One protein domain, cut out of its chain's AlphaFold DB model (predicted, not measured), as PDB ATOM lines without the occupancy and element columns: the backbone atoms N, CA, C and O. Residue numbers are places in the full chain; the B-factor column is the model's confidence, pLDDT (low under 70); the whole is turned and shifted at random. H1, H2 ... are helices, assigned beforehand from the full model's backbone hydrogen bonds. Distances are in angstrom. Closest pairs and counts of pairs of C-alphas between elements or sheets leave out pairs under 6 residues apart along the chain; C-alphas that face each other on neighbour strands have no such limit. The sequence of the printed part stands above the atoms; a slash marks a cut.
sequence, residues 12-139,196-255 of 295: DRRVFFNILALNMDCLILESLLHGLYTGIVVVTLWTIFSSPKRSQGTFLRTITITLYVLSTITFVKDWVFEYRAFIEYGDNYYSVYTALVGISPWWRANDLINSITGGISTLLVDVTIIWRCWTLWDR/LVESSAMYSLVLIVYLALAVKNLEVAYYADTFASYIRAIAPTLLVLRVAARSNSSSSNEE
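AT A GLANCE: This is residues 12 to 139 and 196 to 255 of the 295 residues of an uncharacterized protein of Armillaria solidipes (UniProt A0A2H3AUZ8). Four long helices, H1, H2, H4 and H6, lie side by side in a long bundle, with H2 running against the other three. H5 folds back from the beginning of H6 as an arm, and its residues 196 to 205 stick out free, while little H3 packs on H2 and H1 near one end of the bundle. The printed part has 188 residues with six named helices, H1 to H6 in order along the chain, and no named strand; the class is all helix. The whole is loose, with a radius of gyration of the C-alphas of 20.3 A, and elongated, spanning 68 by 38 by 26 A.

HOW THE PARTS SIT: H1, residues 12 to 49, touches H6, residues 218 to 255, the same way at a shallow tilt of 8 degrees; their closest C-alphas, of Thr 44 and Leu 241, are 5.3 A apart. H1 and H2, residues 54 to 89, form a helical hairpin at a shallow tilt of 21 degrees, closest at the C-alphas of Ile 48 and Gly 57, 5.6 A. H2 touches H6, opposite ways at 24 degrees, closest at the C-alphas of Thr 64 and Thr 237, 6.7 A. H2 touches H4, residues 105 to 136, opposite ways at 15 degrees, closest at the C-alphas of Leu 70 and Thr 117, 6.4 A. H4 and H6 only just touch, with 3 pairs of C-alphas within 8 A, the closest those of Val 125 and Pro 236, 6.7 A. H1 and H4 are apart. H3, residues 93 to 100, touches H2 with the C-alphas of Tyr 89 and Val 96 closest, 5.1 A. H5, residues 196 to 216, forms a hairpin with H6 at a shallow tilt of 34 degrees, only just short of steep; the C-alphas of Ala 214 and Ala 221 are closest, 4.4 A. Every O i to N i+4 pair is within hydrogen-bond range in H1 and H3; the counts are 30 of 32 in H2, 27 of 28 in H4, 16 of 17 in H5 and 31 of 34 in H6.

IN THESE COORDINATES: H1 begins at C-alpha 12 (139.540, 133.106, 181.523) and is 55.1 A long. H2 measures 51.8 A, H3 10.6 A, H4 47.7 A and H5 29.7 A. H6, 55.7 A, has a kink of 29 degrees near residue 234 and ends at C-alpha 255 (144.687, 162.786, 119.041).

THE WHOLE: The C-alphas of Asp 12 and Glu 255, the two farthest apart, are 69.4 A apart. Residues 140 to 195 are not printed, and C-alphas 139 and 196 are 24.8 A apart across the cut. The links printed whole are tight. The mean pLDDT of the printed part is 70.3; 94 residues are under 70, among them 196 to 230 and 238 to 255.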
ATOM      1  N   ASP A  12     138.881 131.800 181.642       73.19
ATOM      2  CA  ASP A  12     139.540 133.106 181.523       73.19
ATOM      3  C   ASP A  12     140.705 133.030 180.535       73.19
ATOM      4  O   ASP A  12     140.863 133.877 179.656       73.19
ATOM      5  N   ARG A  13     141.487 131.944 180.610       72.25
ATOM      6  CA  ARG A  13     142.567 131.679 179.658       72.25
ATOM      7  C   ARG A  13     142.043 131.621 178.220       72.25
ATOM      8  O   ARG A  13     142.653 132.232 177.348       72.25
ATOM      9  N   ARG A  14     140.932 130.924 177.959       77.50
ATOM     10  CA  ARG A  14     140.333 130.856 176.613       77.50
ATOM     11  C   ARG A  14     139.909 132.226 176.092       77.50
ATOM     12  O   ARG A  14     140.187 132.528 174.937       77.50
ATOM     13  N   VAL A  15     139.312 133.064 176.937       77.25
ATOM     14  CA  VAL A  15     138.922 134.433 176.561       77.25
ATOM     15  C   VAL A  15     140.145 135.265 176.162       77.25
ATOM     16  O   VAL A  15     140.129 135.900 175.110       77.25
ATOM     17  N   PHE A  16     141.236 135.207 176.934       77.62
ATOM     18  CA  PHE A  16     142.470 135.927 176.597       77.62
ATOM     19  C   PHE A  16     143.084 135.463 175.271       77.62
ATOM     20  O   PHE A  16     143.495 136.296 174.466       77.62
ATOM     21  N   PHE A  17     143.121 134.148 175.022       78.38
ATOM     22  CA  PHE A  17     143.625 133.602 173.758       78.38
ATOM     23  C   PHE A  17     142.769 134.022 172.563       78.38
ATOM     24  O   PHE A  17     143.328 134.379 171.531       78.38
ATOM     25  N   ASN A  18     141.442 134.030 172.707       80.44
ATOM     26  CA  ASN A  18     140.545 134.467 171.639       80.44
ATOM     27  C   ASN A  18     140.745 135.951 171.310       80.44
ATOM     28  O   ASN A  18     140.877 136.293 170.144       80.44
ATOM     29  N   ILE A  19     140.842 136.830 172.315       78.19
ATOM     30  CA  ILE A  19     141.066 138.270 172.085       78.19
ATOM     31  C   ILE A  19     142.424 138.521 171.419       78.19
ATOM     32  O   ILE A  19     142.524 139.320 170.492       78.19
ATOM     33  N   LEU A  20     143.468 137.818 171.861       80.06
ATOM     34  CA  LEU A  20     144.796 137.951 171.268       80.06
ATOM     35  C   LEU A  20     144.831 137.450 169.817       80.06
ATOM     36  O   LEU A  20     145.459 138.080 168.970       80.06
ATOM     37  N   ALA A  21     144.140 136.342 169.532       83.44
ATOM     38  CA  ALA A  21     143.988 135.815 168.180       83.44
ATOM     39  C   ALA A  21     143.207 136.784 167.278       83.44
ATOM     40  O   ALA A  21     143.653 137.066 166.174       83.44
ATOM     41  N   LEU A  22     142.112 137.372 167.770       80.38
ATOM     42  CA  LEU A  22     141.324 138.361 167.027       80.38
ATOM     43  C   LEU A  22     142.129 139.608 166.663       80.38
ATOM     44  O   LEU A  22     142.041 140.077 165.533       80.38
ATOM     45  N   ASN A  23     142.925 140.133 167.597       80.56
ATOM     46  CA  ASN A  23     143.801 141.272 167.319       80.56
ATOM     47  C   ASN A  23     144.820 140.930 166.221       80.56
ATOM     48  O   ASN A  23     144.994 141.704 165.287       80.56
ATOM     49  N   MET A  24     145.400 139.726 166.266       82.56
ATOM     50  CA  MET A  24     146.330 139.234 165.246       82.56
ATOM     51  C   MET A  24     145.687 138.981 163.882       82.56
ATOM     52  O   MET A  24     146.305 139.246 162.851       82.56
ATOM     53  N   ASP A  25     144.454 138.489 163.849       83.75
ATOM     54  CA  ASP A  25     143.723 138.292 162.601       83.75
ATOM     55  C   ASP A  25     143.309 139.646 161.984       83.75
ATOM     56  O   ASP A  25     143.420 139.826 160.767       83.75
ATOM     57  N   CYS A  26     142.920 140.631 162.809       80.06
ATOM     58  CA  CYS A  26     142.666 142.020 162.393       80.06
ATOM     59  C   CYS A  26     143.937 142.701 161.870       80.06
ATOM     60  O   CYS A  26     143.972 143.058 160.701       80.06
ATOM     61  N   LEU A  27     144.983 142.804 162.694       83.56
ATOM     62  CA  LEU A  27     146.373 142.514 162.342       83.56
ATOM     63  C   LEU A  27     146.733 142.330 160.857       83.56
ATOM     64  O   LEU A  27     147.075 143.220 160.069       83.56
ATOM     65  N   ILE A  28     146.641 141.053 160.500       85.81
ATOM     66  CA  ILE A  28     146.926 140.500 159.188       85.81
ATOM     67  C   ILE A  28     145.968 141.077 158.145       85.81
ATOM     68  O   ILE A  28     146.418 141.489 157.075       85.81
ATOM     69  N   LEU A  29     144.669 141.146 158.437       83.31
ATOM     70  CA  LEU A  29     143.679 141.697 157.516       83.31
ATOM     71  C   LEU A  29     143.980 143.161 157.159       83.31
ATOM     72  O   LEU A  29     143.918 143.531 155.985       83.31
ATOM     73  N   GLU A  30     144.352 143.974 158.144       81.31
ATOM     74  CA  GLU A  30     144.731 145.373 157.981       81.31
ATOM     75  C   GLU A  30     145.946 145.500 157.060       81.31
ATOM     76  O   GLU A  30     145.935 146.296 156.122       81.31
ATOM     77  N   SER A  31     146.958 144.647 157.251       85.88
ATOM     78  CA  SER A  31     148.147 144.618 156.391       85.88
ATOM     79  C   SER A  31     147.828 144.245 154.936       85.88
ATOM     80  O   SER A  31     148.380 144.836 154.002       85.88
ATOM     81  N   LEU A  32     146.889 143.314 154.720       85.25
ATOM     82  CA  LEU A  32     146.437 142.909 153.388       85.25
ATOM     83  C   LEU A  32     145.647 144.030 152.701       85.25
ATOM     84  O   LEU A  32     145.877 144.323 151.524       85.25
ATOM     85  N   LEU A  33     144.745 144.682 153.439       81.06
ATOM     86  CA  LEU A  33     143.996 145.852 152.977       81.06
ATOM     87  C   LEU A  33     144.936 147.013 152.637       81.06
ATOM     88  O   LEU A  33     144.754 147.657 151.599       81.06
ATOM     89  N   HIS A  34     145.980 147.232 153.442       87.19
ATOM     90  CA  HIS A  34     147.015 148.218 153.149       87.19
ATOM     91  C   HIS A  34     147.742 147.884 151.848       87.19
ATOM     92  O   HIS A  34     147.881 148.747 150.984       87.19
ATOM     93  N   GLY A  35     148.128 146.619 151.653       85.44
ATOM     94  CA  GLY A  35     148.722 146.133 150.406       85.44
ATOM     95  C   GLY A  35     147.842 146.417 149.186       85.44
ATOM     96  O   GLY A  35     148.312 146.997 148.205       85.44
ATOM     97  N   LEU A  36     146.544 146.109 149.261       83.44
ATOM     98  CA  LEU A  36     145.585 146.429 148.198       83.44
ATOM     99  C   LEU A  36     145.506 147.942 147.935       83.44
ATOM    100  O   LEU A  36     145.544 148.379 146.782       83.44
ATOM    101  N   TYR A  37     145.427 148.745 148.997       80.06
ATOM    102  CA  TYR A  37     145.380 150.200 148.901       80.06
ATOM    103  C   TYR A  37     146.634 150.773 148.226       80.06
ATOM    104  O   TYR A  37     146.517 151.616 147.333       80.06
ATOM    105  N   THR A  38     147.821 150.258 148.564       89.19
ATOM    106  CA  THR A  38     149.083 150.661 147.924       89.19
ATOM    107  C   THR A  38     149.047 150.401 146.415       89.19
ATOM    108  O   THR A  38     149.402 151.284 145.634       89.19
ATOM    109  N   GLY A  39     148.521 149.249 145.980       82.00
ATOM    110  CA  GLY A  39     148.366 148.913 144.564       82.00
ATOM    111  C   GLY A  39     147.451 149.892 143.824       82.00
ATOM    112  O   GLY A  39     147.801 150.383 142.749       82.00
ATOM    113  N   ILE A  40     146.312 150.253 144.427       82.31
ATOM    114  CA  ILE A  40     145.383 151.251 143.870       82.31
ATOM    115  C   ILE A  40     146.068 152.618 143.746       82.31
ATOM    116  O   ILE A  40     145.947 153.280 142.709       82.31
ATOM    117  N   VAL A  41     146.809 153.046 144.771       86.56
ATOM    118  CA  VAL A  41     147.554 154.314 144.765       86.56
ATOM    119  C   VAL A  41     148.625 154.316 143.676       86.56
ATOM    120  O   VAL A  41     148.719 155.292 142.935       86.56
ATOM    121  N   VAL A  42     149.375 153.224 143.514       89.62
ATOM    122  CA  VAL A  42     150.399 153.082 142.467       89.62
ATOM    123  C   VAL A  42     149.784 153.207 141.074       89.62
ATOM    124  O   VAL A  42     150.259 154.013 140.272       89.62
ATOM    125  N   VAL A  43     148.691 152.491 140.791       82.00
ATOM    126  CA  VAL A  43     147.977 152.588 139.502       82.00
ATOM    127  C   VAL A  43     147.435 154.004 139.273       82.00
ATOM    128  O   VAL A  43     147.518 154.545 138.167       82.00
ATOM    129  N   THR A  44     146.921 154.644 140.323       80.94
ATOM    130  CA  THR A  44     146.410 156.020 140.267       80.94
ATOM    131  C   THR A  44     147.518 157.019 139.957       80.94
ATOM    132  O   THR A  44     147.364 157.842 139.055       80.94
ATOM    133  N   LEU A  45     148.659 156.917 140.637       85.50
ATOM    134  CA  LEU A  45     149.823 157.759 140.381       85.50
ATOM    135  C   LEU A  45     150.371 157.529 138.974       85.50
ATOM    136  O   LEU A  45     150.593 158.504 138.261       85.50
ATOM    137  N   TRP A  46     150.508 156.274 138.537       85.06
ATOM    138  CA  TRP A  46     150.924 155.930 137.174       85.06
ATOM    139  C   TRP A  46     150.036 156.598 136.116       85.06
ATOM    140  O   TRP A  46     150.527 157.219 135.170       85.06
ATOM    141  N   THR A  47     148.718 156.542 136.318       77.62
ATOM    142  CA  THR A  47     147.728 157.156 135.422       77.62
ATOM    143  C   THR A  47     147.845 158.684 135.403       77.62
ATOM    144  O   THR A  47     147.742 159.298 134.341       77.62
ATOM    145  N   ILE A  48     148.092 159.304 136.562       81.69
ATOM    146  CA  ILE A  48     148.283 160.755 136.695       81.69
ATOM    147  C   ILE A  48     149.585 161.207 136.019       81.69
ATOM    148  O   ILE A  48     149.585 162.221 135.325       81.69
ATOM    149  N   PHE A  49     150.684 160.466 136.195       78.69
ATOM    150  CA  PHE A  49     151.980 160.782 135.582       78.69
ATOM    151  C   PHE A  49     151.980 160.617 134.062       78.69
ATOM    152  O   PHE A  49     152.678 161.356 133.373       78.69
ATOM    153  N   SER A  50     151.176 159.691 133.541       76.31
ATOM    154  CA  SER A  50     151.057 159.445 132.101       76.31
ATOM    155  C   SER A  50     150.169 160.469 131.375       76.31
ATOM    156  O   SER A  50     150.064 160.425 130.153       76.31
ATOM    157  N   SER A  51     149.503 161.383 132.094       69.12
ATOM    158  CA  SER A  51     148.584 162.352 131.487       69.12
ATOM    159  C   SER A  51     149.309 163.626 131.016       69.12
ATOM    160  O   SER A  51     150.015 164.255 131.810       69.12
ATOM    161  N   PRO A  52     149.092 164.099 129.772       62.47
ATOM    162  CA  PRO A  52     149.751 165.300 129.242       62.47
ATOM    163  C   PRO A  52     149.273 166.618 129.894       62.47
ATOM    164  O   PRO A  52     149.899 167.668 129.731       62.47
ATOM    165  N   LYS A  53     148.178 166.603 130.674       61.88
ATOM    166  CA  LYS A  53     147.586 167.797 131.312       61.88
ATOM    167  C   LYS A  53     148.253 168.122 132.662       61.88
ATOM    168  O   LYS A  53     147.758 167.795 133.742       61.88
ATOM    169  N   ARG A  54     149.382 168.839 132.591       59.44
ATOM    170  CA  ARG A  54     150.334 169.108 133.696       59.44
ATOM    171  C   ARG A  54     149.762 169.837 134.933       59.44
ATOM    172  O   ARG A  54     150.215 169.581 136.050       59.44
ATOM    173  N   SER A  55     148.775 170.729 134.781       58.94
ATOM    174  CA  SER A  55     148.253 171.546 135.900       58.94
ATOM    175  C   SER A  55     147.209 170.823 136.766       58.94
ATOM    176  O   SER A  55     147.265 170.927 137.990       58.94
ATOM    177  N   GLN A  56     146.310 170.032 136.169       64.19
ATOM    178  CA  GLN A  56     145.324 169.222 136.904       64.19
ATOM    179  C   GLN A  56     145.961 167.982 137.554       64.19
ATOM    180  O   GLN A  56     145.569 167.592 138.655       64.19
ATOM    181  N   GLY A  57     146.992 167.409 136.923       67.81
ATOM    182  CA  GLY A  57     147.729 166.267 137.472       67.81
ATOM    183  C   GLY A  57     148.512 166.590 138.749       67.81
ATOM    184  O   GLY A  57     148.647 165.730 139.615       67.81
ATOM    185  N   THR A  58     148.978 167.834 138.926       76.81
ATOM    186  CA  THR A  58     149.783 168.211 140.103       76.81
ATOM    187  C   THR A  58     148.960 168.196 141.395       76.81
ATOM    188  O   THR A  58     149.409 167.618 142.381       76.81
ATOM    189  N   PHE A  59     147.743 168.755 141.379       77.44
ATOM    190  CA  PHE A  59     146.845 168.754 142.541       77.44
ATOM    191  C   PHE A  59     146.372 167.338 142.909       77.44
ATOM    192  O   PHE A  59     146.409 166.943 144.077       77.44
ATOM    193  N   LEU A  60     145.985 166.546 141.902       77.44
ATOM    194  CA  LEU A  60     145.595 165.147 142.097       77.44
ATOM    195  C   LEU A  60     146.737 164.313 142.680       77.44
ATOM    196  O   LEU A  60     146.531 163.534 143.605       77.44
ATOM    197  N   ARG A  61     147.964 164.524 142.197       80.69
ATOM    198  CA  ARG A  61     149.149 163.870 142.745       80.69
ATOM    199  C   ARG A  61     149.374 164.255 144.207       80.69
ATOM    200  O   ARG A  61     149.607 163.369 145.020       80.69
ATOM    201  N   THR A  62     149.296 165.544 144.552       82.44
ATOM    202  CA  THR A  62     149.515 165.983 145.939       82.44
ATOM    203  C   THR A  62     148.491 165.384 146.894       82.44
ATOM    204  O   THR A  62     148.883 164.875 147.935       82.44
ATOM    205  N   ILE A  63     147.202 165.363 146.536       82.50
ATOM    206  CA  ILE A  63     146.168 164.844 147.439       82.50
ATOM    207  C   ILE A  63     146.251 163.324 147.601       82.50
ATOM    208  O   ILE A  63     146.141 162.826 148.717       82.50
ATOM    209  N   THR A  64     146.527 162.589 146.518       83.62
ATOM    210  CA  THR A  64     146.716 161.134 146.565       83.62
ATOM    211  C   THR A  64     147.943 160.748 147.392       83.62
ATOM    212  O   THR A  64     147.848 159.834 148.202       83.62
ATOM    213  N   ILE A  65     149.072 161.456 147.244       87.19
ATOM    214  CA  ILE A  65     150.277 161.200 148.050       87.19
ATOM    215  C   ILE A  65     150.013 161.506 149.524       87.19
ATOM    216  O   ILE A  65     150.350 160.690 150.374       87.19
ATOM    217  N   THR A  66     149.395 162.647 149.840       83.56
ATOM    218  CA  THR A  66     149.113 163.014 151.232       83.56
ATOM    219  C   THR A  66     148.167 162.007 151.893       83.56
ATOM    220  O   THR A  66     148.464 161.543 152.988       83.56
ATOM    221  N   LEU A  67     147.077 161.606 151.225       80.94
ATOM    222  CA  LEU A  67     146.158 160.579 151.742       80.94
ATOM    223  C   LEU A  67     146.864 159.238 151.981       80.94
ATOM    224  O   LEU A  67     146.641 158.603 153.009       80.94
ATOM    225  N   TYR A  68     147.754 158.840 151.067       86.88
ATOM    226  CA  TYR A  68     148.541 157.622 151.219       86.88
ATOM    227  C   TYR A  68     149.484 157.693 152.424       86.88
ATOM    228  O   TYR A  68     149.452 156.810 153.271       86.88
ATOM    229  N   VAL A  69     150.257 158.778 152.552       87.81
ATOM    230  CA  VAL A  69     151.184 158.978 153.678       87.81
ATOM    231  C   VAL A  69     150.445 158.939 155.015       87.81
ATOM    232  O   VAL A  69     150.915 158.290 155.944       87.81
ATOM    233  N   LEU A  70     149.279 159.583 155.113       82.12
ATOM    234  CA  LEU A  70     148.470 159.560 156.332       82.12
ATOM    235  C   LEU A  70     148.002 158.146 156.689       82.12
ATOM    236  O   LEU A  70     148.145 157.735 157.836       82.12
ATOM    237  N   SER A  71     147.504 157.394 155.708       82.12
ATOM    238  CA  SER A  71     147.089 156.002 155.907       82.12
ATOM    239  C   SER A  71     148.263 155.083 156.265       82.12
ATOM    240  O   SER A  71     148.107 154.166 157.065       82.12
ATOM    241  N   THR A  72     149.456 155.315 155.712       86.88
ATOM    242  CA  THR A  72     150.651 154.544 156.080       86.88
ATOM    243  C   THR A  72     151.110 154.867 157.501       86.88
ATOM    244  O   THR A  72     151.541 153.965 158.211       86.88
ATOM    245  N   ILE A  73     150.994 156.122 157.955       84.62
ATOM    246  CA  ILE A  73     151.342 156.499 159.333       84.62
ATOM    247  C   ILE A  73     150.447 155.774 160.342       84.62
ATOM    248  O   ILE A  73     150.973 155.269 161.334       84.62
ATOM    249  N   THR A  74     149.133 155.687 160.101       81.44
ATOM    250  CA  THR A  74     148.223 154.957 161.004       81.44
ATOM    251  C   THR A  74     148.571 153.473 161.041       81.44
ATOM    252  O   THR A  74     148.848 152.952 162.117       81.44
ATOM    253  N   PHE A  75     148.720 152.847 159.869       83.44
ATOM    254  CA  PHE A  75     149.068 151.429 159.754       83.44
ATOM    255  C   PHE A  75     150.400 151.085 160.440       83.44
ATOM    256  O   PHE A  75     150.485 150.155 161.237       83.44
ATOM    257  N   VAL A  76     151.460 151.857 160.176       85.75
ATOM    258  CA  VAL A  76     152.778 151.630 160.794       85.75
ATOM    259  C   VAL A  76     152.699 151.790 162.308       85.75
ATOM    260  O   VAL A  76     153.361 151.061 163.042       85.75
ATOM    261  N   LYS A  77     151.897 152.738 162.796       83.38
ATOM    262  CA  LYS A  77     151.732 152.977 164.228       83.38
ATOM    263  C   LYS A  77     150.982 151.830 164.912       83.38
ATOM    264  O   LYS A  77     151.354 151.490 166.035       83.38
ATOM    265  N   ASP A  78     149.968 151.245 164.282       77.69
ATOM    266  CA  ASP A  78     149.276 150.059 164.808       77.69
ATOM    267  C   ASP A  78     150.199 148.835 164.783       77.69
ATOM    268  O   ASP A  78     150.447 148.223 165.821       77.69
ATOM    269  N   TRP A  79     150.885 148.601 163.662       84.31
ATOM    270  CA  TRP A  79     151.863 147.521 163.536       84.31
ATOM    271  C   TRP A  79     153.011 147.598 164.557       84.31
ATOM    272  O   TRP A  79     153.357 146.601 165.194       84.31
ATOM    273  N   VAL A  80     153.611 148.781 164.754       84.00
ATOM    274  CA  VAL A  80     154.704 148.976 165.727       84.00
ATOM    275  C   VAL A  80     154.214 148.774 167.158       84.00
ATOM    276  O   VAL A  80     154.960 148.227 167.970       84.00
ATOM    277  N   PHE A  81     152.995 149.212 167.478       77.62
ATOM    278  CA  PHE A  81     152.412 149.027 168.805       77.62
ATOM    279  C   PHE A  81     152.227 147.539 169.126       77.62
ATOM    280  O   PHE A  81     152.707 147.080 170.164       77.62
ATOM    281  N   GLU A  82     151.637 146.778 168.203       75.12
ATOM    282  CA  GLU A  82     151.462 145.329 168.337       75.12
ATOM    283  C   GLU A  82     152.811 144.616 168.479       75.12
ATOM    284  O   GLU A  82     153.038 143.847 169.412       75.12
ATOM    285  N   TYR A  83     153.754 144.920 167.582       81.44
ATOM    286  CA  TYR A  83     155.071 144.293 167.570       81.44
ATOM    287  C   TYR A  83     155.835 144.531 168.881       81.44
ATOM    288  O   TYR A  83     156.410 143.601 169.449       81.44
ATOM    289  N   ARG A  84     155.814 145.767 169.399       75.69
ATOM    290  CA  ARG A  84     156.432 146.118 170.690       75.69
ATOM    291  C   ARG A  84     155.811 145.330 171.834       75.69
ATOM    292  O   ARG A  84     156.544 144.813 172.672       75.69
ATOM    293  N   ALA A  85     154.486 145.214 171.855       76.44
ATOM    294  CA  ALA A  85     153.789 144.499 172.910       76.44
ATOM    295  C   ALA A  85     154.156 143.004 172.938       76.44
ATOM    296  O   ALA A  85     154.301 142.428 174.013       76.44
ATOM    297  N   PHE A  86     154.392 142.392 171.776       75.75
ATOM    298  CA  PHE A  86     154.824 140.995 171.685       75.75
ATOM    299  C   PHE A  86     156.298 140.776 172.035       75.75
ATOM    300  O   PHE A  86     156.622 139.790 172.687       75.75
ATOM    301  N   ILE A  87     157.191 141.676 171.620       80.50
ATOM    302  CA  ILE A  87     158.632 141.533 171.879       80.50
ATOM    303  C   ILE A  87     158.980 141.836 173.338       80.50
ATOM    304  O   ILE A  87     159.818 141.155 173.919       80.50
ATOM    305  N   GLU A  88     158.356 142.854 173.931       76.12
ATOM    306  CA  GLU A  88     158.720 143.334 175.269       76.12
ATOM    307  C   GLU A  88     157.962 142.612 176.391       76.12
ATOM    308  O   GLU A  88     158.492 142.460 177.488       76.12
ATOM    309  N   TYR A  89     156.753 142.105 176.116       74.62
ATOM    310  CA  TYR A  89     155.921 141.408 177.107       74.62
ATOM    311  C   TYR A  89     155.664 139.931 176.781       74.62
ATOM    312  O   TYR A  89     154.826 139.310 177.439       74.62
ATOM    313  N   GLY A  90     156.382 139.366 175.802       71.12
ATOM    314  CA  GLY A  90     156.167 138.023 175.246       71.12
ATOM    315  C   GLY A  90     156.375 136.845 176.204       71.12
ATOM    316  O   GLY A  90     155.931 135.739 175.898       71.12
ATOM    317  N   ASP A  91     156.989 137.067 177.367       74.06
ATOM    318  CA  ASP A  91     157.264 136.014 178.356       74.06
ATOM    319  C   ASP A  91     155.992 135.445 179.008       74.06
ATOM    320  O   ASP A  91     155.975 134.294 179.450       74.06
ATOM    321  N   ASN A  92     154.905 136.222 179.069       74.88
ATOM    322  CA  ASN A  92     153.629 135.774 179.623       74.88
ATOM    323  C   ASN A  92     152.450 136.286 178.777       74.88
ATOM    324  O   ASN A  92     152.319 137.475 178.501       74.88
ATOM    325  N   TYR A  93     151.525 135.399 178.402       70.44
ATOM    326  CA  TYR A  93     150.348 135.771 177.601       70.44
ATOM    327  C   TYR A  93     149.486 136.836 178.294       70.44
ATOM    328  O   TYR A  93     148.882 137.679 177.634       70.44
ATOM    329  N   TYR A  94     149.454 136.828 179.631       71.56
ATOM    330  CA  TYR A  94     148.733 137.828 180.410       71.56
ATOM    331  C   TYR A  94     149.383 139.213 180.308       71.56
ATOM    332  O   TYR A  94     148.664 140.199 180.178       71.56
ATOM    333  N   SER A  95     150.719 139.311 180.298       74.19
ATOM    334  CA  SER A  95     151.402 140.603 180.140       74.19
ATOM    335  C   SER A  95     151.204 141.179 178.742       74.19
ATOM    336  O   SER A  95     150.880 142.361 178.633       74.19
ATOM    337  N   VAL A  96     151.281 140.344 177.695       76.12
ATOM    338  CA  VAL A  96     150.939 140.743 176.315       76.12
ATOM    339  C   VAL A  96     149.496 141.244 176.245       76.12
ATOM    340  O   VAL A  96     149.243 142.338 175.746       76.12
ATOM    341  N   TYR A  97     148.548 140.498 176.821       70.44
ATOM    342  CA  TYR A  97     147.145 140.903 176.869       70.44
ATOM    343  C   TYR A  97     146.953 142.247 177.586       70.44
ATOM    344  O   TYR A  97     146.276 143.131 177.068       70.44
ATOM    345  N   THR A  98     147.576 142.454 178.748       69.94
ATOM    346  CA  THR A  98     147.479 143.737 179.465       69.94
ATOM    347  C   THR A  98     148.193 144.887 178.754       69.94
ATOM    348  O   THR A  98     147.816 146.035 178.960       69.94
ATOM    349  N   ALA A  99     149.185 144.616 177.905       71.81
ATOM    350  CA  ALA A  99     149.841 145.639 177.098       71.81
ATOM    351  C   ALA A  99     148.985 146.058 175.889       71.81
ATOM    352  O   ALA A  99     148.906 147.252 175.598       71.81
ATOM    353  N   LEU A 100     148.315 145.099 175.228       67.88
ATOM    354  CA  LEU A 100     147.411 145.364 174.099       67.88
ATOM    355  C   LEU A 100     146.054 145.936 174.535       67.88
ATOM    356  O   LEU A 100     145.555 146.868 173.913       67.88
ATOM    357  N   VAL A 101     145.438 145.358 175.571       66.38
ATOM    358  CA  VAL A 101     144.048 145.644 175.983       66.38
ATOM    359  C   VAL A 101     143.983 146.500 177.247       66.38
ATOM    360  O   VAL A 101     143.006 147.214 177.474       66.38
ATOM    361  N   GLY A 102     145.008 146.443 178.098       61.59
ATOM    362  CA  GLY A 102     145.049 147.258 179.306       61.59
ATOM    363  C   GLY A 102     145.211 148.739 178.974       61.59
ATOM    364  O   GLY A 102     145.808 149.113 177.967       61.59
ATOM    365  N   ILE A 103     144.676 149.589 179.854       55.50
ATOM    366  CA  ILE A 103     144.723 151.057 179.771       55.50
ATOM    367  C   ILE A 103     146.179 151.515 179.952       55.50
ATOM    368  O   ILE A 103     146.590 151.982 181.014       55.50
ATOM    369  N   SER A 104     146.997 151.321 178.925       60.44
ATOM    370  CA  SER A 104     148.377 151.773 178.890       60.44
ATOM    371  C   SER A 104     148.408 153.262 178.505       60.44
ATOM    372  O   SER A 104     147.551 153.732 177.751       60.44
ATOM    373  N   PRO A 105     149.384 154.053 178.994       61.94
ATOM    374  CA  PRO A 105     149.508 155.478 178.648       61.94
ATOM    375  C   PRO A 105     149.565 155.742 177.131       61.94
ATOM    376  O   PRO A 105     149.153 156.802 176.662       61.94
ATOM    377  N   TRP A 106     150.034 154.750 176.371       63.38
ATOM    378  CA  TRP A 106     150.158 154.755 174.916       63.38
ATOM    379  C   TRP A 106     148.812 154.780 174.187       63.38
ATOM    380  O   TRP A 106     148.726 155.383 173.120       63.38
ATOM    381  N   TRP A 107     147.752 154.214 174.773       63.75
ATOM    382  CA  TRP A 107     146.418 154.227 174.168       63.75
ATOM    383  C   TRP A 107     145.884 155.654 173.985       63.75
ATOM    384  O   TRP A 107     145.371 155.990 172.926       63.75
ATOM    385  N   ARG A 108     146.099 156.552 174.957       62.50
ATOM    386  CA  ARG A 108     145.681 157.964 174.833       62.50
ATOM    387  C   ARG A 108     146.442 158.715 173.745       62.50
ATOM    388  O   ARG A 108     145.865 159.546 173.050       62.50
ATOM    389  N   ALA A 109     147.740 158.441 173.616       68.75
ATOM    390  CA  ALA A 109     148.547 159.008 172.541       68.75
ATOM    391  C   ALA A 109     148.071 158.486 171.180       68.75
ATOM    392  O   ALA A 109     147.956 159.260 170.234       68.75
ATOM    393  N   ASN A 110     147.732 157.197 171.107       65.62
ATOM    394  CA  ASN A 110     147.162 156.585 169.920       65.62
ATOM    395  C   ASN A 110     145.841 157.250 169.498       65.62
ATOM    396  O   ASN A 110     145.693 157.683 168.359       65.62
ATOM    397  N   ASP A 111     144.915 157.407 170.440       65.88
ATOM    398  CA  ASP A 111     143.587 157.967 170.182       65.88
ATOM    399  C   ASP A 111     143.660 159.418 169.669       65.88
ATOM    400  O   ASP A 111     142.948 159.816 168.741       65.88
ATOM    401  N   LEU A 112     144.597 160.206 170.210       69.25
ATOM    402  CA  LEU A 112     144.898 161.556 169.728       69.25
ATOM    403  C   LEU A 112     145.466 161.548 168.303       69.25
ATOM    404  O   LEU A 112     145.046 162.357 167.474       69.25
ATOM    405  N   ILE A 113     146.394 160.638 167.994       71.12
ATOM    406  CA  ILE A 113     146.979 160.507 166.651       71.12
ATOM    407  C   ILE A 113     145.911 160.090 165.633       71.12
ATOM    408  O   ILE A 113     145.849 160.676 164.547       71.12
ATOM    409  N   ASN A 114     145.034 159.149 165.984       68.75
ATOM    410  CA  ASN A 114     143.917 158.732 165.137       68.75
ATOM    411  C   ASN A 114     142.913 159.868 164.926       68.75
ATOM    412  O   ASN A 114     142.468 160.091 163.800       68.75
ATOM    413  N   SER A 115     142.628 160.655 165.965       66.94
ATOM    414  CA  SER A 115     141.760 161.832 165.860       66.94
ATOM    415  C   SER A 115     142.333 162.890 164.912       66.94
ATOM    416  O   SER A 115     141.619 163.423 164.061       66.94
ATOM    417  N   ILE A 116     143.635 163.175 165.009       71.94
ATOM    418  CA  ILE A 116     144.316 164.144 164.137       71.94
ATOM    419  C   ILE A 116     144.360 163.625 162.696       71.94
ATOM    420  O   ILE A 116     143.998 164.343 161.764       71.94
ATOM    421  N   THR A 117     144.761 162.369 162.504       74.88
ATOM    422  CA  THR A 117     144.907 161.770 161.171       74.88
ATOM    423  C   THR A 117     143.558 161.598 160.477       74.88
ATOM    424  O   THR A 117     143.427 161.904 159.288       74.88
ATOM    425  N   GLY A 118     142.522 161.202 161.219       68.75
ATOM    426  CA  GLY A 118     141.141 161.161 160.744       68.75
ATOM    427  C   GLY A 118     140.607 162.551 160.392       68.75
ATOM    428  O   GLY A 118     139.975 162.726 159.346       68.75
ATOM    429  N   GLY A 119     140.928 163.564 161.204       68.38
ATOM    430  CA  GLY A 119     140.580 164.958 160.934       68.38
ATOM    431  C   GLY A 119     141.195 165.474 159.632       68.38
ATOM    432  O   GLY A 119     140.484 165.995 158.774       68.38
ATOM    433  N   ILE A 120     142.498 165.263 159.430       71.56
ATOM    434  CA  ILE A 120     143.185 165.680 158.199       71.56
ATOM    435  C   ILE A 120     142.652 164.906 156.986       71.56
ATOM    436  O   ILE A 120     142.422 165.504 155.937       71.56
ATOM    437  N   SER A 121     142.391 163.603 157.122       70.81
ATOM    438  CA  SER A 121     141.801 162.794 156.045       70.81
ATOM    439  C   SER A 121     140.425 163.321 155.631       70.81
ATOM    440  O   SER A 121     140.146 163.434 154.441       70.81
ATOM    441  N   THR A 122     139.598 163.729 156.596       72.69
ATOM    442  CA  THR A 122     138.278 164.329 156.340       72.69
ATOM    443  C   THR A 122     138.406 165.668 155.612       72.69
ATOM    444  O   THR A 122     137.764 165.870 154.585       72.69
ATOM    445  N   LEU A 123     139.314 166.543 156.061       70.25
ATOM    446  CA  LEU A 123     139.578 167.822 155.390       70.25
ATOM    447  C   LEU A 123     140.074 167.631 153.953       70.25
ATOM    448  O   LEU A 123     139.685 168.377 153.057       70.25
ATOM    449  N   LEU A 124     140.917 166.626 153.708       70.06
ATOM    450  CA  LEU A 124     141.373 166.293 152.361       70.06
ATOM    451  C   LEU A 124     140.215 165.798 151.490       70.06
ATOM    452  O   LEU A 124     140.117 166.216 150.338       70.06
ATOM    453  N   VAL A 125     139.306 164.976 152.024       72.06
ATOM    454  CA  VAL A 125     138.091 164.560 151.303       72.06
ATOM    455  C   VAL A 125     137.234 165.775 150.942       72.06
ATOM    456  O   VAL A 125     136.882 165.936 149.772       72.06
ATOM    457  N   ASP A 126     136.996 166.691 151.875       70.69
ATOM    458  CA  ASP A 126     136.232 167.915 151.612       70.69
ATOM    459  C   ASP A 126     136.903 168.780 150.531       70.69
ATOM    460  O   ASP A 126     136.262 169.230 149.577       70.69
ATOM    461  N   VAL A 127     138.228 168.935 150.604       68.81
ATOM    462  CA  VAL A 127     139.034 169.649 149.603       68.81
ATOM    463  C   VAL A 127     138.975 168.965 148.228       68.81
ATOM    464  O   VAL A 127     138.884 169.663 147.213       68.81
ATOM    465  N   THR A 128     138.959 167.624 148.148       69.12
ATOM    466  CA  THR A 128     138.767 166.920 146.862       69.12
ATOM    467  C   THR A 128     137.399 167.202 146.249       69.12
ATOM    468  O   THR A 128     137.313 167.408 145.036       69.12
ATOM    469  N   ILE A 129     136.340 167.245 147.063       68.12
ATOM    470  CA  ILE A 129     134.969 167.508 146.611       68.12
ATOM    471  C   ILE A 129     134.863 168.941 146.082       68.12
ATOM    472  O   ILE A 129     134.372 169.159 144.974       68.12
ATOM    473  N   ILE A 130     135.415 169.913 146.813       67.94
ATOM    474  CA  ILE A 130     135.446 171.324 146.401       67.94
ATOM    475  C   ILE A 130     136.209 171.489 145.079       67.94
ATOM    476  O   ILE A 130     135.739 172.160 144.156       67.94
ATOM    477  N   TRP A 131     137.365 170.834 144.939       67.62
ATOM    478  CA  TRP A 131     138.150 170.882 143.707       67.62
ATOM    479  C   TRP A 131     137.437 170.223 142.511       67.62
ATOM    480  O   TRP A 131     137.549 170.701 141.374       67.62
ATOM    481  N   ARG A 132     136.651 169.164 142.745       64.19
ATOM    482  CA  ARG A 132     135.789 168.539 141.726       64.19
ATOM    483  C   ARG A 132     134.686 169.479 141.262       64.19
ATOM    484  O   ARG A 132     134.501 169.621 140.054       64.19
ATOM    485  N   CYS A 133     134.013 170.151 142.192       60.03
ATOM    486  CA  CYS A 133     133.012 171.166 141.874       60.03
ATOM    487  C   CYS A 133     133.612 172.313 141.047       60.03
ATOM    488  O   CYS A 133     133.005 172.747 140.072       60.03
ATOM    489  N   TRP A 134     134.832 172.753 141.371       61.69
ATOM    490  CA  TRP A 134     135.538 173.785 140.605       61.69
ATOM    491  C   TRP A 134     135.919 173.340 139.186       61.69
ATOM    492  O   TRP A 134     135.747 174.094 138.229       61.69
ATOM    493  N   THR A 135     136.416 172.109 139.040       59.72
ATOM    494  CA  THR A 135     136.829 171.550 137.741       59.72
ATOM    495  C   THR A 135     135.636 171.334 136.804       59.72
ATOM    496  O   THR A 135     135.777 171.507 135.598       59.72
ATOM    497  N   LEU A 136     134.459 170.991 137.341       62.59
ATOM    498  CA  LEU A 136     133.234 170.792 136.556       62.59
ATOM    499  C   LEU A 136     132.667 172.090 135.957       62.59
ATOM    500  O   LEU A 136     131.983 172.031 134.942       62.59
ATOM    501  N   TRP A 137     132.962 173.247 136.556       56.12
ATOM    502  CA  TRP A 137     132.416 174.553 136.151       56.12
ATOM    503  C   TRP A 137     133.417 175.456 135.414       56.12
ATOM    504  O   TRP A 137     133.277 176.681 135.416       56.12
ATOM    505  N   ASP A 138     134.430 174.852 134.786       57.47
ATOM    506  CA  ASP A 138     135.411 175.525 133.922       57.47
ATOM    507  C   ASP A 138     136.008 176.800 134.553       57.47
ATOM    508  O   ASP A 138     136.046 177.882 133.969       57.47
ATOM    509  N   ARG A 139     136.472 176.684 135.810       54.50
ATOM    510  CA  ARG A 139     137.227 177.733 136.525       54.50
ATOM    511  C   ARG A 139     136.437 178.978 136.972       54.50
ATOM    512  O   ARG A 139     137.049 179.905 137.512       54.50
ATOM    513  N   LEU A 196     120.623 165.980 151.016       50.03
ATOM    514  CA  LEU A 196     121.790 165.858 151.901       50.03
ATOM    515  C   LEU A 196     121.502 164.967 153.114       50.03
ATOM    516  O   LEU A 196     122.334 164.139 153.478       50.03
ATOM    517  N   VAL A 197     120.321 165.099 153.718       53.28
ATOM    518  CA  VAL A 197     119.841 164.252 154.813       53.28
ATOM    519  C   VAL A 197     119.680 162.830 154.318       53.28
ATOM    520  O   VAL A 197     120.166 161.941 154.987       53.28
ATOM    521  N   GLU A 198     119.124 162.597 153.136       44.03
ATOM    522  CA  GLU A 198     118.992 161.269 152.529       44.03
ATOM    523  C   GLU A 198     120.364 160.635 152.229       44.03
ATOM    524  O   GLU A 198     120.593 159.468 152.545       44.03
ATOM    525  N   SER A 199     121.335 161.423 151.753       48.94
ATOM    526  CA  SER A 199     122.716 160.962 151.514       48.94
ATOM    527  C   SER A 199     123.503 160.708 152.811       48.94
ATOM    528  O   SER A 199     124.289 159.765 152.900       48.94
ATOM    529  N   SER A 200     123.279 161.520 153.848       57.41
ATOM    530  CA  SER A 200     123.876 161.354 155.181       57.41
ATOM    531  C   SER A 200     123.173 160.281 156.015       57.41
ATOM    532  O   SER A 200     123.810 159.632 156.837       57.41
ATOM    533  N   ALA A 201     121.883 160.041 155.768       53.81
ATOM    534  CA  ALA A 201     121.077 159.016 156.411       53.81
ATOM    535  C   ALA A 201     121.543 157.635 155.982       53.81
ATOM    536  O   ALA A 201     121.547 156.746 156.814       53.81
ATOM    537  N   MET A 202     122.029 157.464 154.749       56.19
ATOM    538  CA  MET A 202     122.731 156.243 154.345       56.19
ATOM    539  C   MET A 202     123.997 156.017 155.183       56.19
ATOM    540  O   MET A 202     124.219 154.913 155.669       56.19
ATOM    541  N   TYR A 203     124.787 157.066 155.436       48.62
ATOM    542  CA  TYR A 203     125.969 156.987 156.304       48.62
ATOM    543  C   TYR A 203     125.606 156.705 157.769       48.62
ATOM    544  O   TYR A 203     126.232 155.860 158.405       48.62
ATOM    545  N   SER A 204     124.571 157.366 158.291       60.25
ATOM    546  CA  SER A 204     124.044 157.147 159.640       60.25
ATOM    547  C   SER A 204     123.388 155.779 159.786       60.25
ATOM    548  O   SER A 204     123.527 155.164 160.829       60.25
ATOM    549  N   LEU A 205     122.716 155.265 158.759       62.47
ATOM    550  CA  LEU A 205     122.084 153.947 158.759       62.47
ATOM    551  C   LEU A 205     123.143 152.849 158.710       62.47
ATOM    552  O   LEU A 205     123.044 151.893 159.468       62.47
ATOM    553  N   VAL A 206     124.208 153.026 157.922       63.41
ATOM    554  CA  VAL A 206     125.391 152.152 157.971       63.41
ATOM    555  C   VAL A 206     126.055 152.213 159.349       63.41
ATOM    556  O   VAL A 206     126.389 151.167 159.892       63.41
ATOM    557  N   LEU A 207     126.180 153.397 159.962       55.00
ATOM    558  CA  LEU A 207     126.713 153.563 161.323       55.00
ATOM    559  C   LEU A 207     125.816 152.948 162.404       55.00
ATOM    560  O   LEU A 207     126.329 152.365 163.346       55.00
ATOM    561  N   ILE A 208     124.494 153.054 162.278       62.69
ATOM    562  CA  ILE A 208     123.519 152.477 163.210       62.69
ATOM    563  C   ILE A 208     123.500 150.954 163.074       62.69
ATOM    564  O   ILE A 208     123.457 150.260 164.084       62.69
ATOM    565  N   VAL A 209     123.579 150.421 161.851       65.56
ATOM    566  CA  VAL A 209     123.713 148.979 161.602       65.56
ATOM    567  C   VAL A 209     125.058 148.472 162.121       65.56
ATOM    568  O   VAL A 209     125.086 147.448 162.794       65.56
ATOM    569  N   TYR A 210     126.146 149.209 161.889       57.22
ATOM    570  CA  TYR A 210     127.467 148.928 162.455       57.22
ATOM    571  C   TYR A 210     127.436 148.924 163.986       57.22
ATOM    572  O   TYR A 210     127.873 147.957 164.593       57.22
ATOM    573  N   LEU A 211     126.835 149.937 164.617       55.84
ATOM    574  CA  LEU A 211     126.691 150.024 166.070       55.84
ATOM    575  C   LEU A 211     125.819 148.879 166.612       55.84
ATOM    576  O   LEU A 211     126.146 148.276 167.629       55.84
ATOM    577  N   ALA A 212     124.732 148.528 165.919       63.53
ATOM    578  CA  ALA A 212     123.858 147.418 166.292       63.53
ATOM    579  C   ALA A 212     124.542 146.047 166.143       63.53
ATOM    580  O   ALA A 212     124.295 145.156 166.956       63.53
ATOM    581  N   LEU A 213     125.404 145.870 165.136       56.38
ATOM    582  CA  LEU A 213     126.261 144.690 165.003       56.38
ATOM    583  C   LEU A 213     127.355 144.671 166.070       56.38
ATOM    584  O   LEU A 213     127.581 143.622 166.666       56.38
ATOM    585  N   ALA A 214     127.965 145.819 166.364       57.19
ATOM    586  CA  ALA A 214     129.021 145.949 167.358       57.19
ATOM    587  C   ALA A 214     128.534 145.617 168.773       57.19
ATOM    588  O   ALA A 214     129.227 144.948 169.533       57.19
ATOM    589  N   VAL A 215     127.301 146.016 169.100       58.66
ATOM    590  CA  VAL A 215     126.643 145.677 170.369       58.66
ATOM    591  C   VAL A 215     126.285 144.184 170.450       58.66
ATOM    592  O   VAL A 215     126.189 143.642 171.549       58.66
ATOM    593  N   LYS A 216     126.092 143.496 169.314       61.47
ATOM    594  CA  LYS A 216     125.725 142.069 169.275       61.47
ATOM    595  C   LYS A 216     126.917 141.120 169.213       61.47
ATOM    596  O   LYS A 216     126.815 140.012 169.733       61.47
ATOM    597  N   ASN A 217     128.003 141.509 168.552       67.25
ATOM    598  CA  ASN A 217     129.202 140.695 168.432       67.25
ATOM    599  C   ASN A 217     130.439 141.597 168.301       67.25
ATOM    600  O   ASN A 217     130.687 142.183 167.245       67.25
ATOM    601  N   LEU A 218     131.205 141.686 169.390       60.78
ATOM    602  CA  LEU A 218     132.426 142.489 169.475       60.78
ATOM    603  C   LEU A 218     133.463 142.076 168.422       60.78
ATOM    604  O   LEU A 218     134.138 142.943 167.882       60.78
ATOM    605  N   GLU A 219     133.548 140.792 168.063       62.88
ATOM    606  CA  GLU A 219     134.491 140.310 167.042       62.88
ATOM    607  C   GLU A 219     134.167 140.913 165.668       62.88
ATOM    608  O   GLU A 219     135.035 141.448 164.983       62.88
ATOM    609  N   VAL A 220     132.883 140.915 165.294       65.69
ATOM    610  CA  VAL A 220     132.416 141.484 164.019       65.69
ATOM    611  C   VAL A 220     132.585 143.005 163.989       65.69
ATOM    612  O   VAL A 220     132.817 143.571 162.922       65.69
ATOM    613  N   ALA A 221     132.509 143.663 165.149       66.62
ATOM    614  CA  ALA A 221     132.753 145.095 165.288       66.62
ATOM    615  C   ALA A 221     134.173 145.474 164.849       66.62
ATOM    616  O   ALA A 221     134.330 146.348 164.002       66.62
ATOM    617  N   TYR A 222     135.187 144.779 165.378       66.19
ATOM    618  CA  TYR A 222     136.598 145.049 165.078       66.19
ATOM    619  C   TYR A 222     136.915 144.868 163.589       66.19
ATOM    620  O   TYR A 222     137.547 145.728 162.969       66.19
ATOM    621  N   TYR A 223     136.397 143.800 162.975       66.75
ATOM    622  CA  TYR A 223     136.530 143.601 161.532       66.75
ATOM    623  C   TYR A 223     135.830 144.704 160.734       66.75
ATOM    624  O   TYR A 223     136.407 145.265 159.801       66.75
ATOM    625  N   ALA A 224     134.590 145.043 161.093       69.75
ATOM    626  CA  ALA A 224     133.820 146.050 160.377       69.75
ATOM    627  C   ALA A 224     134.424 147.462 160.504       69.75
ATOM    628  O   ALA A 224     134.365 148.218 159.534       69.75
ATOM    629  N   ASP A 225     135.048 147.798 161.636       67.50
ATOM    630  CA  ASP A 225     135.769 149.063 161.817       67.50
ATOM    631  C   ASP A 225     136.971 149.153 160.877       67.50
ATOM    632  O   ASP A 225     137.126 150.126 160.129       67.50
ATOM    633  N   THR A 226     137.752 148.067 160.830       69.50
ATOM    634  CA  THR A 226     138.901 147.916 159.935       69.50
ATOM    635  C   THR A 226     138.463 148.116 158.484       69.50
ATOM    636  O   THR A 226     138.995 148.980 157.787       69.50
ATOM    637  N   PHE A 227     137.413 147.426 158.028       69.25
ATOM    638  CA  PHE A 227     136.872 147.627 156.679       69.25
ATOM    639  C   PHE A 227     136.370 149.056 156.438       69.25
ATOM    640  O   PHE A 227     136.632 149.633 155.380       69.25
ATOM    641  N   ALA A 228     135.662 149.654 157.397       69.00
ATOM    642  CA  ALA A 228     135.109 150.996 157.256       69.00
ATOM    643  C   ALA A 228     136.199 152.075 157.156       69.00
ATOM    644  O   ALA A 228     136.026 153.052 156.421       69.00
ATOM    645  N   SER A 229     137.322 151.909 157.859       68.19
ATOM    646  CA  SER A 229     138.479 152.806 157.754       68.19
ATOM    647  C   SER A 229     139.075 152.789 156.337       68.19
ATOM    648  O   SER A 229     139.236 153.843 155.714       68.19
ATOM    649  N   TYR A 230     139.266 151.599 155.756       69.19
ATOM    650  CA  TYR A 230     139.805 151.439 154.405       69.19
ATOM    651  C   TYR A 230     138.835 151.886 153.316       69.19
ATOM    652  O   TYR A 230     139.250 152.542 152.362       69.19
ATOM    653  N   ILE A 231     137.535 151.613 153.456       71.38
ATOM    654  CA  ILE A 231     136.518 152.096 152.509       71.38
ATOM    655  C   ILE A 231     136.548 153.630 152.422       71.38
ATOM    656  O   ILE A 231     136.480 154.183 151.319       71.38
ATOM    657  N   ARG A 232     136.724 154.325 153.555       64.25
ATOM    658  CA  ARG A 232     136.859 155.792 153.592       64.25
ATOM    659  C   ARG A 232     138.127 156.298 152.898       64.25
ATOM    660  O   ARG A 232     138.077 157.365 152.296       64.25
ATOM    661  N   ALA A 233     139.228 155.547 152.930       64.19
ATOM    662  CA  ALA A 233     140.473 155.907 152.242       64.19
ATOM    663  C   ALA A 233     140.452 155.583 150.731       64.19
ATOM    664  O   ALA A 233     140.995 156.343 149.921       64.19
ATOM    665  N   ILE A 234     139.800 154.478 150.347       70.00
ATOM    666  CA  ILE A 234     139.724 153.955 148.972       70.00
ATOM    667  C   ILE A 234     138.708 154.732 148.120       70.00
ATOM    668  O   ILE A 234     138.967 155.021 146.949       70.00
ATOM    669  N   ALA A 235     137.548 155.098 148.676       71.44
ATOM    670  CA  ALA A 235     136.493 155.757 147.903       71.44
ATOM    671  C   ALA A 235     136.945 157.083 147.240       71.44
ATOM    672  O   ALA A 235     136.706 157.255 146.037       71.44
ATOM    673  N   PRO A 236     137.667 157.990 147.931       64.94
ATOM    674  CA  PRO A 236     138.203 159.205 147.319       64.94
ATOM    675  C   PRO A 236     139.271 158.915 146.255       64.94
ATOM    676  O   PRO A 236     139.304 159.584 145.222       64.94
ATOM    677  N   THR A 237     140.125 157.905 146.455       70.00
ATOM    678  CA  THR A 237     141.189 157.543 145.497       70.00
ATOM    679  C   THR A 237     140.625 156.939 144.216       70.00
ATOM    680  O   THR A 237     141.055 157.323 143.130       70.00
ATOM    681  N   LEU A 238     139.606 156.079 144.304       67.50
ATOM    682  CA  LEU A 238     138.902 155.561 143.125       67.50
ATOM    683  C   LEU A 238     138.175 156.672 142.352       67.50
ATOM    684  O   LEU A 238     138.151 156.669 141.118       67.50
ATOM    685  N   LEU A 239     137.639 157.673 143.057       67.00
ATOM    686  CA  LEU A 239     137.058 158.867 142.442       67.00
ATOM    687  C   LEU A 239     138.141 159.708 141.738       67.00
ATOM    688  O   LEU A 239     137.916 160.229 140.641       67.00
ATOM    689  N   VAL A 240     139.339 159.822 142.323       64.31
ATOM    690  CA  VAL A 240     140.517 160.432 141.682       64.31
ATOM    691  C   VAL A 240     140.900 159.699 140.397       64.31
ATOM    692  O   VAL A 240     140.941 160.330 139.333       64.31
ATOM    693  N   LEU A 241     141.083 158.381 140.482       63.81
ATOM    694  CA  LEU A 241     141.453 157.506 139.372       63.81
ATOM    695  C   LEU A 241     140.464 157.601 138.206       63.81
ATOM    696  O   LEU A 241     140.882 157.768 137.062       63.81
ATOM    697  N   ARG A 242     139.152 157.571 138.476       64.62
ATOM    698  CA  ARG A 242     138.116 157.646 137.432       64.62
ATOM    699  C   ARG A 242     138.220 158.914 136.584       64.62
ATOM    700  O   ARG A 242     137.997 158.862 135.376       64.62
ATOM    701  N   VAL A 243     138.556 160.056 137.185       60.25
ATOM    702  CA  VAL A 243     138.697 161.305 136.415       60.25
ATOM    703  C   VAL A 243     140.043 161.403 135.716       60.25
ATOM    704  O   VAL A 243     140.089 161.916 134.600       60.25
ATOM    705  N   ALA A 244     141.113 160.867 136.310       59.75
ATOM    706  CA  ALA A 244     142.388 160.738 135.611       59.75
ATOM    707  C   ALA A 244     142.227 159.872 134.340       59.75
ATOM    708  O   ALA A 244     142.628 160.285 133.254       59.75
ATOM    709  N   ALA A 245     141.526 158.737 134.445       59.62
ATOM    710  CA  ALA A 245     141.237 157.847 133.322       59.62
ATOM    711  C   ALA A 245     140.328 158.488 132.254       59.62
ATOM    712  O   ALA A 245     140.616 158.385 131.062       59.62
ATOM    713  N   ARG A 246     139.264 159.202 132.657       58.66
ATOM    714  CA  ARG A 246     138.348 159.877 131.713       58.66
ATOM    715  C   ARG A 246     139.012 161.029 130.954       58.66
ATOM    716  O   ARG A 246     138.667 161.287 129.805       58.66
ATOM    717  N   SER A 247     139.971 161.711 131.579       55.06
ATOM    718  CA  SER A 247     140.765 162.735 130.898       55.06
ATOM    719  C   SER A 247     141.671 162.125 129.826       55.06
ATOM    720  O   SER A 247     141.771 162.685 128.737       55.06
ATOM    721  N   ASN A 248     142.282 160.967 130.105       54.47
ATOM    722  CA  ASN A 248     143.145 160.276 129.143       54.47
ATOM    723  C   ASN A 248     142.354 159.701 127.954       54.47
ATOM    724  O   ASN A 248     142.816 159.810 126.824       54.47
ATOM    725  N   SER A 249     141.144 159.166 128.169       53.28
ATOM    726  CA  SER A 249     140.298 158.683 127.059       53.28
ATOM    727  C   SER A 249     139.792 159.812 126.153       53.28
ATOM    728  O   SER A 249     139.561 159.616 124.965       53.28
ATOM    729  N   SER A 250     139.587 161.007 126.715       49.72
ATOM    730  CA  SER A 250     139.202 162.183 125.931       49.72
ATOM    731  C   SER A 250     140.353 162.662 125.048       49.72
ATOM    732  O   SER A 250     140.119 163.004 123.895       49.72
ATOM    733  N   SER A 251     141.591 162.660 125.562       45.97
ATOM    734  CA  SER A 251     142.752 163.095 124.778       45.97
ATOM    735  C   SER A 251     143.170 162.077 123.722       45.97
ATOM    736  O   SER A 251     143.588 162.483 122.647       45.97
ATOM    737  N   SER A 252     143.033 160.771 123.985       47.44
ATOM    738  CA  SER A 252     143.306 159.744 122.969       47.44
ATOM    739  C   SER A 252     142.350 159.859 121.781       47.44
ATOM    740  O   SER A 252     142.772 159.735 120.635       47.44
ATOM    741  N   ASN A 253     141.075 160.166 122.044       45.31
ATOM    742  CA  ASN A 253     140.093 160.386 120.987       45.31
ATOM    743  C   ASN A 253     140.380 161.682 120.216       45.31
ATOM    744  O   ASN A 253     140.265 161.690 118.996       45.31
ATOM    745  N   GLU A 254     140.799 162.760 120.885       49.50
ATOM    746  CA  GLU A 254     141.203 164.005 120.215       49.50
ATOM    747  C   GLU A 254     142.478 163.834 119.375       49.50
ATOM    748  O   GLU A 254     142.527 164.341 118.259       49.50
ATOM    749  N   GLU A 255     143.483 163.078 119.833       48.38
ATOM    750  CA  GLU A 255     144.687 162.786 119.041       48.38
ATOM    751  C   GLU A 255     144.397 161.904 117.825       48.38
ATOM    752  O   GLU A 255     145.013 162.095 116.779       48.38
TER     753      GLU A 255